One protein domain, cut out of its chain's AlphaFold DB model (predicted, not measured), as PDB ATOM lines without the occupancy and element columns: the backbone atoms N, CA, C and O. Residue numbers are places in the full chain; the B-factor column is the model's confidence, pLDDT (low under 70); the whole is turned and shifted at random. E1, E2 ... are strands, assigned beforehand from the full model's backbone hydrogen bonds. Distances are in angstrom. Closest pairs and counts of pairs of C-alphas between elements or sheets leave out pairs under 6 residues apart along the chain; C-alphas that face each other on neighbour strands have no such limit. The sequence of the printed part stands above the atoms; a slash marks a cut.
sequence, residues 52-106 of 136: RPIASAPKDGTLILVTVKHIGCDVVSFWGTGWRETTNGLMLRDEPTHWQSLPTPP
ATOM      1  N   ARG A  52     173.546 109.607 161.751       94.44
ATOM      2  CA  ARG A  52     172.549 109.411 162.806       94.44
ATOM      3  C   ARG A  52     171.203 109.014 162.200       94.44
ATOM      4  O   ARG A  52     170.926 109.393 161.062       94.44
ATOM      5  N   PRO A  53     170.330 108.305 162.940       95.06
ATOM      6  CA  PRO A  53     168.977 108.003 162.472       95.06
ATOM      7  C   PRO A  53     168.210 109.286 162.150       95.06
ATOM      8  O   PRO A  53     168.253 110.232 162.944       95.06
ATOM      9  N   ILE A  54     167.462 109.312 161.044       95.56
ATOM     10  CA  ILE A  54     166.698 110.500 160.617       95.56
ATOM     11  C   ILE A  54     165.737 111.026 161.690       95.56
ATOM     12  O   ILE A  54     165.502 112.225 161.788       95.56
ATOM     13  N   ALA A  55     165.226 110.147 162.554       95.12
ATOM     14  CA  ALA A  55     164.324 110.521 163.640       95.12
ATOM     15  C   ALA A  55     164.958 111.506 164.641       95.12
ATOM     16  O   ALA A  55     164.240 112.236 165.317       95.12
ATOM     17  N   SER A  56     166.294 111.532 164.721       95.44
ATOM     18  CA  SER A  56     167.064 112.453 165.566       95.44
ATOM     19  C   SER A  56     167.449 113.762 164.867       95.44
ATOM     20  O   SER A  56     168.129 114.593 165.467       95.44
ATOM     21  N   ALA A  57     167.081 113.927 163.595       95.69
ATOM     22  CA  ALA A  57     167.460 115.089 162.812       95.69
ATOM     23  C   ALA A  57     166.744 116.360 163.289       95.69
ATOM     24  O   ALA A  57     165.582 116.292 163.708       95.69
ATOM     25  N   PRO A  58     167.408 117.525 163.207       95.81
ATOM     26  CA  PRO A  58     166.782 118.798 163.528       95.81
ATOM     27  C   PRO A  58     165.614 119.072 162.572       95.81
ATOM     28  O   PRO A  58     165.735 118.932 161.355       95.81
ATOM     29  N   LYS A  59     164.465 119.456 163.139       96.19
ATOM     30  CA  LYS A  59     163.235 119.795 162.398       96.19
ATOM     31  C   LYS A  59     162.918 121.294 162.421       96.19
ATOM     32  O   LYS A  59     161.787 121.698 162.175       96.19
ATOM     33  N   ASP A  60     163.917 122.101 162.745       95.62
ATOM     34  CA  ASP A  60     163.860 123.558 162.899       95.62
ATOM     35  C   ASP A  60     164.273 124.317 161.623       95.62
ATOM     36  O   ASP A  60     164.512 125.520 161.661       95.62
ATOM     37  N   GLY A  61     164.369 123.617 160.489       93.75
ATOM     38  CA  GLY A  61     164.840 124.175 159.221       93.75
ATOM     39  C   GLY A  61     166.360 124.121 159.030       93.75
ATOM     40  O   GLY A  61     166.838 124.518 157.966       93.75
ATOM     41  N   THR A  62     167.125 123.599 159.998       95.56
ATOM     42  CA  THR A  62     168.573 123.380 159.849       95.56
ATOM     43  C   THR A  62     168.886 122.519 158.623       95.56
ATOM     44  O   THR A  62     168.231 121.505 158.372       95.56
ATOM     45  N   LEU A  63     169.922 122.913 157.875       95.94
ATOM     46  CA  LEU A  63     170.419 122.153 156.734       95.94
ATOM     47  C   LEU A  63     171.189 120.913 157.196       95.94
ATOM     48  O   LEU A  63     172.112 121.004 158.012       95.94
ATOM     49  N   ILE A  64     170.843 119.765 156.625       96.31
ATOM     50  CA  ILE A  64     171.472 118.476 156.916       96.31
ATOM     51  C   ILE A  64     171.831 117.745 155.625       96.31
ATOM     52  O   ILE A  64     171.168 117.914 154.603       96.31
ATOM     53  N   LEU A  65     172.860 116.903 155.687       96.00
ATOM     54  CA  LEU A  65     173.204 115.971 154.619       96.00
ATOM     55  C   LEU A  65     172.461 114.653 154.848       96.00
ATOM     56  O   LEU A  65     172.538 114.089 155.942       96.00
ATOM     57  N   VAL A  66     171.781 114.137 153.827       95.50
ATOM     58  CA  VAL A  66     171.058 112.854 153.875       95.50
ATOM     59  C   VAL A  66     171.491 111.924 152.754       95.50
ATOM     60  O   VAL A  66     171.962 112.370 151.710       95.50
ATOM     61  N   THR A  67     171.299 110.620 152.960       90.88
ATOM     62  CA  THR A  67     171.398 109.625 151.884       90.88
ATOM     63  C   THR A  67     170.050 109.468 151.189       90.88
ATOM     64  O   THR A  67     169.010 109.347 151.839       90.88
ATOM     65  N   VAL A  68     170.064 109.448 149.857       86.50
ATOM     66  CA  VAL A  68     168.863 109.340 149.025       86.50
ATOM     67  C   VAL A  68     169.075 108.239 147.988       86.50
ATOM     68  O   VAL A  68     170.014 108.277 147.194       86.50
ATOM     69  N   LYS A  69     168.167 107.256 147.977       82.12
ATOM     70  CA  LYS A  69     168.287 105.972 147.260       82.12
ATOM     71  C   LYS A  69     168.656 106.081 145.773       82.12
ATOM     72  O   LYS A  69     169.273 105.166 145.241       82.12
ATOM     73  N   HIS A  70     168.273 107.168 145.106       81.88
ATOM     74  CA  HIS A  70     168.405 107.323 143.653       81.88
ATOM     75  C   HIS A  70     169.447 108.354 143.203       81.88
ATOM     76  O   HIS A  70     169.831 108.339 142.039       81.88
ATOM     77  N   ILE A  71     169.909 109.223 144.104       83.00
ATOM     78  CA  ILE A  71     170.833 110.328 143.785       83.00
ATOM     79  C   ILE A  71     172.117 110.293 144.629       83.00
ATOM     80  O   ILE A  71     173.035 111.068 144.389       83.00
ATOM     81  N   GLY A  72     172.214 109.375 145.595       87.31
ATOM     82  CA  GLY A  72     173.360 109.252 146.490       87.31
ATOM     83  C   GLY A  72     173.162 110.080 147.753       87.31
ATOM     84  O   GLY A  72     172.673 109.549 148.751       87.31
ATOM     85  N   CYS A  73     173.507 111.366 147.703       89.69
ATOM     86  CA  CYS A  73     173.396 112.287 148.836       89.69
ATOM     87  C   CYS A  73     172.778 113.622 148.417       89.69
ATOM     88  O   CYS A  73     172.987 114.064 147.290       89.69
ATOM     89  N   ASP A  74     172.075 114.270 149.342       93.19
ATOM     90  CA  ASP A  74     171.490 115.595 149.124       93.19
ATOM     91  C   ASP A  74     171.484 116.436 150.411       93.19
ATOM     92  O   ASP A  74     171.575 115.896 151.520       93.19
ATOM     93  N   VAL A  75     171.390 117.759 150.256       94.69
ATOM     94  CA  VAL A  75     171.251 118.723 151.350       94.69
ATOM     95  C   VAL A  75     169.798 119.161 151.467       94.69
ATOM     96  O   VAL A  75     169.238 119.790 150.563       94.69
ATOM     97  N   VAL A  76     169.206 118.872 152.623       95.81
ATOM     98  CA  VAL A  76     167.774 119.059 152.873       95.81
ATOM     99  C   VAL A  76     167.509 119.808 154.172       95.81
ATOM    100  O   VAL A  76     168.381 119.922 155.033       95.81
ATOM    101  N   SER A  77     166.282 120.301 154.325       96.38
ATOM    102  CA  SER A  77     165.756 120.841 155.587       96.38
ATOM    103  C   SER A  77     164.306 120.411 155.799       96.38
ATOM    104  O   SER A  77     163.591 120.093 154.846       96.38
ATOM    105  N   PHE A  78     163.867 120.359 157.057       95.50
ATOM    106  CA  PHE A  78     162.487 120.012 157.392       95.50
ATOM    107  C   PHE A  78     161.599 121.257 157.369       95.50
ATOM    108  O   PHE A  78     161.875 122.216 158.087       95.50
ATOM    109  N   TRP A  79     160.510 121.222 156.598       93.19
ATOM    110  CA  TRP A  79     159.533 122.312 156.538       93.19
ATOM    111  C   TRP A  79     158.104 121.783 156.479       93.19
ATOM    112  O   TRP A  79     157.735 121.014 155.584       93.19
ATOM    113  N   GLY A  80     157.271 122.261 157.407       90.31
ATOM    114  CA  GLY A  80     155.881 121.838 157.533       90.31
ATOM    115  C   GLY A  80     155.797 120.366 157.925       90.31
ATOM    116  O   GLY A  80     155.988 120.019 159.086       90.31
ATOM    117  N   THR A  81     155.505 119.507 156.953       90.94
ATOM    118  CA  THR A  81     155.246 118.078 157.173       90.94
ATOM    119  C   THR A  81     156.318 117.154 156.599       90.94
ATOM    120  O   THR A  81     156.155 115.941 156.690       90.94
ATOM    121  N   GLY A  82     157.400 117.675 156.009       94.25
ATOM    122  CA  GLY A  82     158.379 116.815 155.346       94.25
ATOM    123  C   GLY A  82     159.740 117.445 155.081       94.25
ATOM    124  O   GLY A  82     159.944 118.653 155.218       94.25
ATOM    125  N   TRP A  83     160.670 116.580 154.680       95.62
ATOM    126  CA  TRP A  83     162.009 116.941 154.224       95.62
ATOM    127  C   TRP A  83     161.953 117.512 152.812       95.62
ATOM    128  O   TRP A  83     161.275 116.953 151.948       95.62
ATOM    129  N   ARG A  84     162.660 118.616 152.577       95.25
ATOM    130  CA  ARG A  84     162.695 119.304 151.284       95.25
ATOM    131  C   ARG A  84     164.119 119.525 150.811       95.25
ATOM    132  O   ARG A  84     164.969 119.918 151.614       95.25
ATOM    133  N   GLU A  85     164.347 119.310 149.520       91.12
ATOM    134  CA  GLU A  85     165.621 119.633 148.880       91.12
ATOM    135  C   GLU A  85     165.813 121.150 148.779       91.12
ATOM    136  O   GLU A  85     164.860 121.922 148.617       91.12
ATOM    137  N   THR A  86     167.059 121.597 148.903       87.69
ATOM    138  CA  THR A  86     167.384 123.031 148.988       87.69
ATOM    139  C   THR A  86     167.367 123.754 147.642       87.69
ATOM    140  O   THR A  86     167.190 124.970 147.613       87.69
ATOM    141  N   THR A  87     167.501 123.030 146.527       84.06
ATOM    142  CA  THR A  87     167.637 123.631 145.188       84.06
ATOM    143  C   THR A  87     166.324 124.202 144.648       84.06
ATOM    144  O   THR A  87     166.313 125.271 144.043       84.06
ATOM    145  N   ASN A  88     165.207 123.501 144.846       86.62
ATOM    146  CA  ASN A  88     163.901 123.874 144.285       86.62
ATOM    147  C   ASN A  88     162.754 123.821 145.323       86.62
ATOM    148  O   ASN A  88     161.609 124.118 144.982       86.62
ATOM    149  N   GLY A  89     163.037 123.441 146.577       86.88
ATOM    150  CA  GLY A  89     162.049 123.352 147.655       86.88
ATOM    151  C   GLY A  89     161.065 122.181 147.540       86.88
ATOM    152  O   GLY A  89     160.071 122.141 148.284       86.88
ATOM    153  N   LEU A  90     161.295 121.234 146.626       90.81
ATOM    154  CA  LEU A  90     160.449 120.057 146.481       90.81
ATOM    155  C   LEU A  90     160.591 119.143 147.694       90.81
ATOM    156  O   LEU A  90     161.658 118.982 148.283       90.81
ATOM    157  N   MET A  91     159.465 118.553 148.085       93.31
ATOM    158  CA  MET A  91     159.444 117.549 149.137       93.31
ATOM    159  C   MET A  91     160.087 116.265 148.619       93.31
ATOM    160  O   MET A  91     159.781 115.829 147.506       93.31
ATOM    161  N   LEU A  92     160.943 115.652 149.435       91.25
ATOM    162  CA  LEU A  92     161.517 114.356 149.110       91.25
ATOM    163  C   LEU A  92     160.401 113.330 148.899       91.25
ATOM    164  O   LEU A  92     159.448 113.250 149.675       91.25
ATOM    165  N   ARG A  93     160.542 112.535 147.837       89.19
ATOM    166  CA  ARG A  93     159.611 111.445 147.528       89.19
ATOM    167  C   ARG A  93     159.701 110.313 148.550       89.19
ATOM    168  O   ARG A  93     158.677 109.747 148.915       89.19
ATOM    169  N   ASP A  94     160.922 110.005 148.978       88.81
ATOM    170  CA  ASP A  94     161.229 108.946 149.932       88.81
ATOM    171  C   ASP A  94     161.767 109.554 151.228       88.81
ATOM    172  O   ASP A  94     162.506 110.542 151.204       88.81
ATOM    173  N   GLU A  95     161.428 108.947 152.365       90.19
ATOM    174  CA  GLU A  95     161.954 109.386 153.654       90.19
ATOM    175  C   GLU A  95     163.430 108.967 153.796       90.19
ATOM    176  O   GLU A  95     163.750 107.777 153.675       90.19
ATOM    177  N   PRO A  96     164.357 109.915 154.037       93.31
ATOM    178  CA  PRO A  96     165.757 109.583 154.256       93.31
ATOM    179  C   PRO A  96     165.897 108.768 155.539       93.31
ATOM    180  O   PRO A  96     165.196 109.008 156.509       93.31
ATOM    181  N   THR A  97     166.817 107.808 155.574       93.81
ATOM    182  CA  THR A  97     166.971 106.929 156.752       93.81
ATOM    183  C   THR A  97     167.989 107.463 157.757       93.81
ATOM    184  O   THR A  97     167.852 107.244 158.963       93.81
ATOM    185  N   HIS A  98     168.997 108.188 157.267       94.56
ATOM    186  CA  HIS A  98     170.115 108.690 158.055       94.56
ATOM    187  C   HIS A  98     170.507 110.097 157.619       94.56
ATOM    188  O   HIS A  98     170.349 110.465 156.453       94.56
ATOM    189  N   TRP A  99     171.063 110.852 158.562       96.00
ATOM    190  CA  TRP A  99     171.550 112.207 158.345       96.00
ATOM    191  C   TRP A  99     172.894 112.448 159.029       96.00
ATOM    192  O   TRP A  99     173.242 111.754 159.984       96.00
ATOM    193  N   GLN A 100     173.613 113.471 158.581       95.88
ATOM    194  CA  GLN A 100     174.693 114.094 159.341       95.88
ATOM    195  C   GLN A 100     174.661 115.616 159.157       95.88
ATOM    196  O   GLN A 100     174.053 116.131 158.215       95.88
ATOM    197  N   SER A 101     175.300 116.350 160.065       94.25
ATOM    198  CA  SER A 101     175.511 117.791 159.896       94.25
ATOM    199  C   SER A 101     176.350 118.073 158.649       94.25
ATOM    200  O   SER A 101     177.172 117.249 158.250       94.25
ATOM    201  N   LEU A 102     176.182 119.259 158.059       92.19
ATOM    202  CA  LEU A 102     177.073 119.692 156.988       92.19
ATOM    203  C   LEU A 102     178.519 119.786 157.507       92.19
ATOM    204  O   LEU A 102     178.733 120.309 158.608       92.19
ATOM    205  N   PRO A 103     179.510 119.293 156.744       86.62
ATOM    206  CA  PRO A 103     180.904 119.448 157.122       86.62
ATOM    207  C   PRO A 103     181.261 120.935 157.155       86.62
ATOM    208  O   PRO A 103     180.818 121.717 156.312       86.62
ATOM    209  N   THR A 104     182.082 121.331 158.125       85.19
ATOM    210  CA  THR A 104     182.633 122.685 158.151       85.19
ATOM    211  C   THR A 104     183.477 122.892 156.891       85.19
ATOM    212  O   THR A 104     184.338 122.052 156.611       85.19
ATOM    213  N   PRO A 105     183.254 123.971 156.119       84.75
ATOM    214  CA  PRO A 105     184.077 124.260 154.956       84.75
ATOM    215  C   PRO A 105     185.562 124.332 155.338       84.75
ATOM    216  O   PRO A 105     185.891 124.807 156.431       84.75
ATOM    217  N   PRO A 106     186.481 123.910 154.455       79.56
ATOM    218  CA  PRO A 106     187.903 124.098 154.701       79.56
ATOM    219  C   PRO A 106     188.192 125.595 154.887       79.56
ATOM    220  O   PRO A 106     187.710 126.425 154.119       79.56
TER     221      PRO A 106
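This is residues 52 to 106 of the 136 residues of an uncharacterized protein of Acetobacter lovaniensis (UniProt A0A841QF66). What is the shape? With little regular structure, it is one strongly twisted, curling antiparallel sheet of four strands, order E3 E2 E1 E4, with long loops. What is printed? 55 residues, all-strand in class, hold E1 to E4 in chain order; the whole is compact, radius of gyration of the C-alphas 10.4 A, spanning 31 by 25 by 23 A.

What pairs first? Residues 52 to 53 pair antiparallel with 98 to 99 of E4, residues 98 to 101. E1, residues 64 to 68, is E4's antiparallel neighbour at 150 degrees, with N 65 and O 100 2.9 A apart. What follows? E1 and E2, residues 72 to 79, form a hairpin with N 66 and O 74 at 2.9 A; E2 and E3, residues 82 to 85, form another with N 84 and O 77 at 2.9 A. E1 E2 E3 are a meander, successive antiparallel neighbours; with E4 beside E1, a Greek key. E2 bends by 54 degrees at residue 75.

Where does E1 begin? C-alpha 64 is at (171.472, 118.476, 156.916). How long is E2? 21.5 A; E1 is 12.4 A, E4 10.7 A and E3 10.1 A.

How large? The farthest C-alphas, Thr 81 and Pro 106, are 33.3 A apart. Any cut or low confidence? The printed part has no cut, the link E3 to E4 is long, and no printed residue is under 70.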